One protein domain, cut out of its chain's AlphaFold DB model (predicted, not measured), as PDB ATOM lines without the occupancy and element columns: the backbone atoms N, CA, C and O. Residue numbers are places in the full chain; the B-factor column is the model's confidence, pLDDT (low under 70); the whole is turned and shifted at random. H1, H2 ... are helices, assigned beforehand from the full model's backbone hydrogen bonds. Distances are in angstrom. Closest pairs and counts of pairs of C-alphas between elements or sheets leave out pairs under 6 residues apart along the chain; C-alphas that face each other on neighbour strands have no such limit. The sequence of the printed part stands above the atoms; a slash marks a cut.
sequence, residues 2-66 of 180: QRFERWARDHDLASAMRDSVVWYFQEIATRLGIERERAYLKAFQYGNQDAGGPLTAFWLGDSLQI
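What this domain is: This is residues 2 to 66 of the 180 residues of the protein "Class D beta-lactamase" of Planctomycetes bacterium (UniProt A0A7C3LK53). Three short helices follow one another along an elongated shape, with H2 in the middle, H1 toward one end and H3 toward the other, where H2 and H3 make an L-shaped corner. The long unnamed tail, residues 45 to 66, loops back from the end of H3 toward H2, while residues 2 to 12 lead into H1 at the opposite end of the length. You have 65 residues here with three named helices, in the order H1, H2, H3, and no named strand; the class is all helix, though under half of the residues, 28 of 65, are in named elements. The whole is only just compact, close to loose, with a radius of gyration of the C-alphas of 12.7 A, and the C-alphas span 34 by 20 by 17 A.

Where its parts are: Start with H2, residues 22 to 32: find C-alpha 22 at (265.784, 171.491, 359.163), from where the helix runs 15.2 A to C-alpha 32 at (278.409, 167.765, 351.472). H3, residues 34 to 44, has the same number of residues, 11, and also measures 15.2 A from first to last C-alpha; look for its end at C-alpha 44, (282.107, 158.682, 363.763). Going back before H2, you reach H1, residues 13 to 18, six residues and 8.5 A long, which begins at C-alpha 13, (274.860, 177.696, 361.913).

How they stand to each other: From H2, look first toward H3: the two are close but not clearly touching, and their closest C-alphas are those of Ala 29 and Glu 37, 7.3 A apart. Their lines stand about perpendicular, at 82 degrees. On turning to H1, you find that it and H2 touch only at the corner by their link, and only just, with 3 pairs of C-alphas within 8 A. The closest C-alphas of H1 and H2 are those of Ala 16 and Tyr 24, 6.5 A apart. These two helices run opposite ways at a shallow tilt of 34.9 degrees, only just short of steep. H1 and H3 are apart. In H1, H2 and H3, every backbone O i to N i+4 pair is within hydrogen-bond range.

The domain as a whole: Look for the two C-alphas farthest apart at Glu 5 and Ala 43, 35.5 A from each other. The printed part runs from residue 2 to 66 without a cut, and its first and last C-alphas, of Gln 2 and Ile 66, are 27.7 A apart. The links H1 to H2, of three residues, and H2 to H3, of one residue, are tight. After H3, residues 45 to 66 hold no named element, and their C-alphas lie 6 to 16 A from the mean of the C-alphas. The mean pLDDT of the printed part is 96.1, and you will find one residue under 70, residue 2.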
ATOM      1  N   GLN A   2     255.760 176.747 355.721       57.81
ATOM      2  CA  GLN A   2     256.818 176.563 356.718       57.81
ATOM      3  C   GLN A   2     256.163 176.390 358.097       57.81
ATOM      4  O   GLN A   2     255.358 177.219 358.508       57.81
ATOM      5  N   ARG A   3     256.441 175.269 358.773       75.44
ATOM      6  CA  ARG A   3     255.719 174.849 359.989       75.44
ATOM      7  C   ARG A   3     255.981 175.750 361.204       75.44
ATOM      8  O   ARG A   3     255.156 175.784 362.108       75.44
ATOM      9  N   PHE A   4     257.109 176.458 361.225       87.81
ATOM     10  CA  PHE A   4     257.543 177.284 362.350       87.81
ATOM     11  C   PHE A   4     257.948 178.674 361.867       87.81
ATOM     12  O   PHE A   4     258.797 178.795 360.986       87.81
ATOM     13  N   GLU A   5     257.397 179.716 362.490       89.81
ATOM     14  CA  GLU A   5     257.724 181.117 362.186       89.81
ATOM     15  C   GLU A   5     259.223 181.407 362.354       89.81
ATOM     16  O   GLU A   5     259.829 182.087 361.532       89.81
ATOM     17  N   ARG A   6     259.864 180.793 363.359       92.75
ATOM     18  CA  ARG A   6     261.305 180.933 363.629       92.75
ATOM     19  C   ARG A   6     262.206 180.508 362.471       92.75
ATOM     20  O   ARG A   6     263.361 180.912 362.465       92.75
ATOM     21  N   TRP A   7     261.702 179.695 361.538       96.06
ATOM     22  CA  TRP A   7     262.447 179.229 360.365       96.06
ATOM     23  C   TRP A   7     262.381 180.205 359.181       96.06
ATOM     24  O   TRP A   7     263.125 180.021 358.216       96.06
ATOM     25  N   ALA A   8     261.483 181.196 359.223       94.00
ATOM     26  CA  ALA A   8     261.175 182.111 358.122       94.00
ATOM     27  C   ALA A   8     262.111 183.331 358.086       94.00
ATOM     28  O   ALA A   8     261.668 184.474 357.993       94.00
ATOM     29  N   ARG A   9     263.418 183.091 358.205       94.75
ATOM     30  CA  ARG A   9     264.457 184.125 358.173       94.75
ATOM     31  C   ARG A   9     265.797 183.536 357.757       94.75
ATOM     32  O   ARG A   9     265.970 182.320 357.748       94.75
ATOM     33  N   ASP A  10     266.763 184.406 357.500       97.31
ATOM     34  CA  ASP A  10     268.143 183.976 357.324       97.31
ATOM     35  C   ASP A  10     268.704 183.407 358.632       97.31
ATOM     36  O   ASP A  10     268.459 183.916 359.737       97.31
ATOM     37  N   HIS A  11     269.478 182.334 358.485       98.19
ATOM     38  CA  HIS A  11     270.141 181.645 359.578       98.19
ATOM     39  C   HIS A  11     271.629 181.484 359.294       98.19
ATOM     40  O   HIS A  11     272.050 181.162 358.185       98.19
ATOM     41  N   ASP A  12     272.418 181.655 360.344       98.19
ATOM     42  CA  ASP A  12     273.751 181.082 360.460       98.19
ATOM     43  C   ASP A  12     273.677 179.698 361.135       98.19
ATOM     44  O   ASP A  12     272.619 179.254 361.589       98.19
ATOM     45  N   LEU A  13     274.816 179.008 361.257       98.00
ATOM     46  CA  LEU A  13     274.860 177.696 361.913       98.00
ATOM     47  C   LEU A  13     274.371 177.757 363.371       98.00
ATOM     48  O   LEU A  13     273.733 176.815 363.841       98.00
ATOM     49  N   ALA A  14     274.664 178.849 364.084       98.19
ATOM     50  CA  ALA A  14     274.319 178.989 365.492       98.19
ATOM     51  C   ALA A  14     272.800 179.058 365.697       98.19
ATOM     52  O   ALA A  14     272.231 178.298 366.485       98.19
ATOM     53  N   SER A  15     272.130 179.932 364.950       98.06
ATOM     54  CA  SER A  15     270.680 180.068 364.998       98.06
ATOM     55  C   SER A  15     269.957 178.874 364.377       98.06
ATOM     56  O   SER A  15     268.951 178.445 364.934       98.06
ATOM     57  N   ALA A  16     270.486 178.276 363.305       98.38
ATOM     58  CA  ALA A  16     269.926 177.054 362.733       98.38
ATOM     59  C   ALA A  16     269.959 175.882 363.727       98.38
ATOM     60  O   ALA A  16     268.974 175.154 363.863       98.38
ATOM     61  N   MET A  17     271.068 175.710 364.455       98.38
ATOM     62  CA  MET A  17     271.198 174.674 365.483       98.38
ATOM     63  C   MET A  17     270.244 174.923 366.659       98.38
ATOM     64  O   MET A  17     269.565 173.994 367.101       98.38
ATOM     65  N   ARG A  18     270.158 176.174 367.135       97.50
ATOM     66  CA  ARG A  18     269.269 176.587 368.233       97.50
ATOM     67  C   ARG A  18     267.795 176.363 367.887       97.50
ATOM     68  O   ARG A  18     267.091 175.667 368.609       97.50
ATOM     69  N   ASP A  19     267.343 176.897 366.754       97.50
ATOM     70  CA  ASP A  19     265.939 176.848 366.326       97.50
ATOM     71  C   ASP A  19     265.596 175.537 365.579       97.50
ATOM     72  O   ASP A  19     264.490 175.368 365.068       97.50
ATOM     73  N   SER A  20     266.527 174.572 365.531       97.19
ATOM     74  CA  SER A  20     266.357 173.264 364.872       97.19
ATOM     75  C   SER A  20     265.860 173.374 363.425       97.19
ATOM     76  O   SER A  20     264.916 172.695 363.026       97.19
ATOM     77  N   VAL A  21     266.481 174.262 362.651       97.88
ATOM     78  CA  VAL A  21     266.038 174.653 361.307       97.88
ATOM     79  C   VAL A  21     266.423 173.585 360.291       97.88
ATOM     80  O   VAL A  21     267.541 173.569 359.780       97.88
ATOM     81  N   VAL A  22     265.497 172.674 359.993       97.12
ATOM     82  CA  VAL A  22     265.784 171.491 359.163       97.12
ATOM     83  C   VAL A  22     266.295 171.871 357.774       97.12
ATOM     84  O   VAL A  22     267.303 171.320 357.337       97.12
ATOM     85  N   TRP A  23     265.673 172.851 357.111       97.00
ATOM     86  CA  TRP A  23     266.046 173.236 355.744       97.00
ATOM     87  C   TRP A  23     267.507 173.700 355.629       97.00
ATOM     88  O   TRP A  23     268.155 173.456 354.614       97.00
ATOM     89  N   TYR A  24     268.062 174.300 356.686       98.19
ATOM     90  CA  TYR A  24     269.453 174.751 356.708       98.19
ATOM     91  C   TYR A  24     270.426 173.563 356.682       98.19
ATOM     92  O   TYR A  24     271.415 173.563 355.950       98.19
ATOM     93  N   PHE A  25     270.126 172.506 357.443       98.19
ATOM     94  CA  PHE A  25     270.943 171.289 357.455       98.19
ATOM     95  C   PHE A  25     270.736 170.428 356.204       98.19
ATOM     96  O   PHE A  25     271.665 169.745 355.787       98.19
ATOM     97  N   GLN A  26     269.573 170.515 355.553       98.44
ATOM     98  CA  GLN A  26     269.351 169.902 354.237       98.44
ATOM     99  C   GLN A  26     270.222 170.547 353.149       98.44
ATOM    100  O   GLN A  26     270.792 169.841 352.317       98.44
ATOM    101  N   GLU A  27     270.390 171.870 353.186       98.31
ATOM    102  CA  GLU A  27     271.329 172.581 352.309       98.31
ATOM    103  C   GLU A  27     272.784 172.163 352.584       98.31
ATOM    104  O   GLU A  27     273.548 171.907 351.651       98.31
ATOM    105  N   ILE A  28     273.175 172.011 353.857       98.00
ATOM    106  CA  ILE A  28     274.501 171.478 354.213       98.00
ATOM    107  C   ILE A  28     274.695 170.062 353.659       98.00
ATOM    108  O   ILE A  28     275.718 169.813 353.020       98.00
ATOM    109  N   ALA A  29     273.729 169.160 353.859       98.25
ATOM    110  CA  ALA A  29     273.793 167.789 353.353       98.25
ATOM    111  C   ALA A  29     273.931 167.761 351.822       98.25
ATOM    112  O   ALA A  29     274.732 167.004 351.273       98.25
ATOM    113  N   THR A  30     273.226 168.658 351.127       98.44
ATOM    114  CA  THR A  30     273.308 168.807 349.665       98.44
ATOM    115  C   THR A  30     274.709 169.231 349.218       98.44
ATOM    116  O   THR A  30     275.270 168.635 348.299       98.44
ATOM    117  N   ARG A  31     275.323 170.209 349.900       98.25
ATOM    118  CA  ARG A  31     276.705 170.651 349.621       98.25
ATOM    119  C   ARG A  31     277.754 169.601 349.979       98.25
ATOM    120  O   ARG A  31     278.820 169.557 349.359       98.25
ATOM    121  N   LEU A  32     277.495 168.801 351.011       97.50
ATOM    122  CA  LEU A  32     278.409 167.765 351.472       97.50
ATOM    123  C   LEU A  32     278.393 166.555 350.526       97.50
ATOM    124  O   LEU A  32     279.463 166.055 350.169       97.50
ATOM    125  N   GLY A  33     277.200 166.153 350.086       98.19
ATOM    126  CA  GLY A  33     276.959 165.011 349.211       98.19
ATOM    127  C   GLY A  33     276.996 163.668 349.949       98.19
ATOM    128  O   GLY A  33     277.679 163.502 350.963       98.19
ATOM    129  N   ILE A  34     276.285 162.678 349.400       97.75
ATOM    130  CA  ILE A  34     276.028 161.395 350.078       97.75
ATOM    131  C   ILE A  34     277.297 160.604 350.417       97.75
ATOM    132  O   ILE A  34     277.373 159.965 351.465       97.75
ATOM    133  N   GLU A  35     278.323 160.675 349.569       98.06
ATOM    134  CA  GLU A  35     279.578 159.951 349.794       98.06
ATOM    135  C   GLU A  35     280.304 160.439 351.050       98.06
ATOM    136  O   GLU A  35     280.810 159.642 351.842       98.06
ATOM    137  N   ARG A  36     280.314 161.758 351.279       98.19
ATOM    138  CA  ARG A  36     280.943 162.338 352.469       98.19
ATOM    139  C   ARG A  36     280.083 162.144 353.713       98.19
ATOM    140  O   ARG A  36     280.654 161.876 354.764       98.19
ATOM    141  N   GLU A  37     278.755 162.212 353.599       98.38
ATOM    142  CA  GLU A  37     277.841 161.852 354.697       98.38
ATOM    143  C   GLU A  37     278.136 160.432 355.200       98.38
ATOM    144  O   GLU A  37     278.452 160.226 356.373       98.38
ATOM    145  N   ARG A  38     278.171 159.449 354.290       98.44
ATOM    146  CA  ARG A  38     278.505 158.053 354.615       98.44
ATOM    147  C   ARG A  38     279.904 157.908 355.206       98.44
ATOM    148  O   ARG A  38     280.090 157.144 356.154       98.44
ATOM    149  N   ALA A  39     280.890 158.624 354.666       98.50
ATOM    150  CA  ALA A  39     282.250 158.596 355.193       98.50
ATOM    151  C   ALA A  39     282.314 159.115 356.639       98.50
ATOM    152  O   ALA A  39     282.959 158.484 357.478       98.50
ATOM    153  N   TYR A  40     281.613 160.209 356.957       98.50
ATOM    154  CA  TYR A  40     281.567 160.745 358.317       98.50
ATOM    155  C   TYR A  40     280.776 159.862 359.276       98.50
ATOM    156  O   TYR A  40     281.256 159.633 360.383       98.50
ATOM    157  N   LEU A  41     279.633 159.303 358.865       98.69
ATOM    158  CA  LEU A  41     278.885 158.350 359.694       98.69
ATOM    159  C   LEU A  41     279.770 157.168 360.111       98.69
ATOM    160  O   LEU A  41     279.840 156.840 361.298       98.69
ATOM    161  N   LYS A  42     280.522 156.600 359.159       98.62
ATOM    162  CA  LYS A  42     281.496 155.530 359.421       98.62
ATOM    163  C   LYS A  42     282.629 155.985 360.337       98.62
ATOM    164  O   LYS A  42     282.907 155.334 361.341       98.62
ATOM    165  N   ALA A  43     283.259 157.119 360.030       98.44
ATOM    166  CA  ALA A  43     284.363 157.662 360.824       98.44
ATOM    167  C   ALA A  43     283.940 158.003 362.263       98.44
ATOM    168  O   ALA A  43     284.736 157.900 363.196       98.44
ATOM    169  N   PHE A  44     282.682 158.396 362.456       98.50
ATOM    170  CA  PHE A  44     282.107 158.682 363.763       98.50
ATOM    171  C   PHE A  44     281.562 157.451 364.469       98.50
ATOM    172  O   PHE A  44     281.256 157.575 365.653       98.50
ATOM    173  N   GLN A  45     281.470 156.298 363.795       98.44
ATOM    174  CA  GLN A  45     280.796 155.099 364.298       98.44
ATOM    175  C   GLN A  45     279.389 155.452 364.812       98.44
ATOM    176  O   GLN A  45     279.062 155.213 365.975       98.44
ATOM    177  N   TYR A  46     278.616 156.154 363.979       98.75
ATOM    178  CA  TYR A  46     277.342 156.750 364.377       98.75
ATOM    179  C   TYR A  46     276.170 155.804 364.094       98.75
ATOM    180  O   TYR A  46     275.671 155.747 362.969       98.75
ATOM    181  N   GLY A  47     275.748 155.067 365.125       98.44
ATOM    182  CA  GLY A  47     274.635 154.119 365.049       98.44
ATOM    183  C   GLY A  47     274.843 153.040 363.987       98.44
ATOM    184  O   GLY A  47     275.958 152.544 363.792       98.44
ATOM    185  N   ASN A  48     273.784 152.746 363.231       98.44
ATOM    186  CA  ASN A  48     273.824 151.813 362.101       98.44
ATOM    187  C   ASN A  48     274.585 152.355 360.870       98.44
ATOM    188  O   ASN A  48     274.819 151.604 359.926       98.44
ATOM    189  N   GLN A  49     274.992 153.633 360.884       98.38
ATOM    190  CA  GLN A  49     275.752 154.311 359.822       98.38
ATOM    191  C   GLN A  49     275.052 154.306 358.453       98.38
ATOM    192  O   GLN A  49     275.699 154.480 357.415       98.38
ATOM    193  N   ASP A  50     273.734 154.110 358.448       97.75
ATOM    194  CA  ASP A  50     272.961 153.919 357.233       97.75
ATOM    195  C   ASP A  50     272.401 155.245 356.704       97.75
ATOM    196  O   ASP A  50     271.421 155.790 357.211       97.75
ATOM    197  N   ALA A  51     273.017 155.747 355.635       96.44
ATOM    198  CA  ALA A  51     272.471 156.810 354.791       96.44
ATOM    199  C   ALA A  51     272.004 156.237 353.439       96.44
ATOM    200  O   ALA A  51     272.445 156.663 352.366       96.44
ATOM    201  N   GLY A  52     271.208 155.168 353.480       94.88
ATOM    202  CA  GLY A  52     270.522 154.579 352.332       94.88
ATOM    203  C   GLY A  52     269.297 155.379 351.887       94.88
ATOM    204  O   GLY A  52     268.929 155.321 350.715       94.88
ATOM    205  N   GLY A  53     268.713 156.154 352.804       94.12
ATOM    206  CA  GLY A  53     267.602 157.065 352.559       94.12
ATOM    207  C   GLY A  53     267.931 158.273 351.677       94.12
ATOM    208  O   GLY A  53     269.070 158.448 351.225       94.12
ATOM    209  N   PRO A  54     266.955 159.171 351.447       96.69
ATOM    210  CA  PRO A  54     267.184 160.395 350.688       96.69
ATOM    211  C   PRO A  54     268.265 161.267 351.343       96.69
ATOM    212  O   PRO A  54     268.251 161.468 352.558       96.69
ATOM    213  N   LEU A  55     269.161 161.850 350.534       97.50
ATOM    214  CA  LEU A  55     270.308 162.651 351.005       97.50
ATOM    215  C   LEU A  55     269.928 163.716 352.041       97.50
ATOM    216  O   LEU A  55     270.703 163.988 352.942       97.50
ATOM    217  N   THR A  56     268.753 164.323 351.924       97.69
ATOM    218  CA  THR A  56     268.301 165.412 352.801       97.69
ATOM    219  C   THR A  56     267.331 164.953 353.895       97.69
ATOM    220  O   THR A  56     266.685 165.791 354.527       97.69
ATOM    221  N   ALA A  57     267.143 163.645 354.082       96.44
ATOM    222  CA  ALA A  57     266.146 163.114 355.011       96.44
ATOM    223  C   ALA A  57     266.520 161.791 355.697       96.44
ATOM    224  O   ALA A  57     265.788 161.391 356.595       96.44
ATOM    225  N   PHE A  58     267.647 161.148 355.370       97.00
ATOM    226  CA  PHE A  58     268.034 159.857 355.961       97.00
ATOM    227  C   PHE A  58     268.090 159.851 357.506       97.00
ATOM    228  O   PHE A  58     267.947 158.802 358.124       97.00
ATOM    229  N   TRP A  59     268.268 161.012 358.152       96.69
ATOM    230  CA  TRP A  59     268.273 161.178 359.617       96.69
ATOM    231  C   TRP A  59     266.920 161.599 360.220       96.69
ATOM    232  O   TRP A  59     266.812 161.779 361.434       96.69
ATOM    233  N   LEU A  60     265.886 161.808 359.401       94.94
ATOM    234  CA  LEU A  60     264.570 162.310 359.811       94.94
ATOM    235  C   LEU A  60     263.567 161.163 360.020       94.94
ATOM    236  O   LEU A  60     262.462 161.200 359.486       94.94
ATOM    237  N   GLY A  61     263.948 160.156 360.816       88.88
ATOM    238  CA  GLY A  61     263.127 158.957 361.051       88.88
ATOM    239  C   GLY A  61     263.112 157.986 359.868       88.88
ATOM    240  O   GLY A  61     262.109 157.320 359.636       88.88
ATOM    241  N   ASP A  62     264.205 157.958 359.104       93.06
ATOM    242  CA  ASP A  62     264.374 157.145 357.899       93.06
ATOM    243  C   ASP A  62     265.482 156.090 358.134       93.06
ATOM    244  O   ASP A  62     265.470 155.422 359.169       93.06
ATOM    245  N   SER A  63     266.433 155.907 357.210       95.50
ATOM    246  CA  SER A  63     267.420 154.819 357.260       95.50
ATOM    247  C   SER A  63     268.377 154.878 358.457       95.50
ATOM    248  O   SER A  63     268.752 153.836 358.998       95.50
ATOM    249  N   LEU A  64     268.785 156.076 358.894       97.69
ATOM    250  CA  LEU A  64     269.764 156.221 359.971       97.69
ATOM    251  C   LEU A  64     269.108 155.995 361.331       97.69
ATOM    252  O   LEU A  64     268.226 156.747 361.748       97.69
ATOM    253  N   GLN A  65     269.624 155.014 362.064       97.06
ATOM    254  CA  GLN A  65     269.182 154.670 363.411       97.06
ATOM    255  C   GLN A  65     270.363 154.658 364.377       97.06
ATOM    256  O   GLN A  65     271.486 154.322 364.002       97.06
ATOM    257  N   ILE A  66     270.108 155.036 365.629       98.25
ATOM    258  CA  ILE A  66     271.102 155.053 366.702       98.25
ATOM    259  C   ILE A  66     270.424 154.768 368.044       98.25
ATOM    260  O   ILE A  66     269.365 155.330 368.343       98.25
TER     261      ILE A  66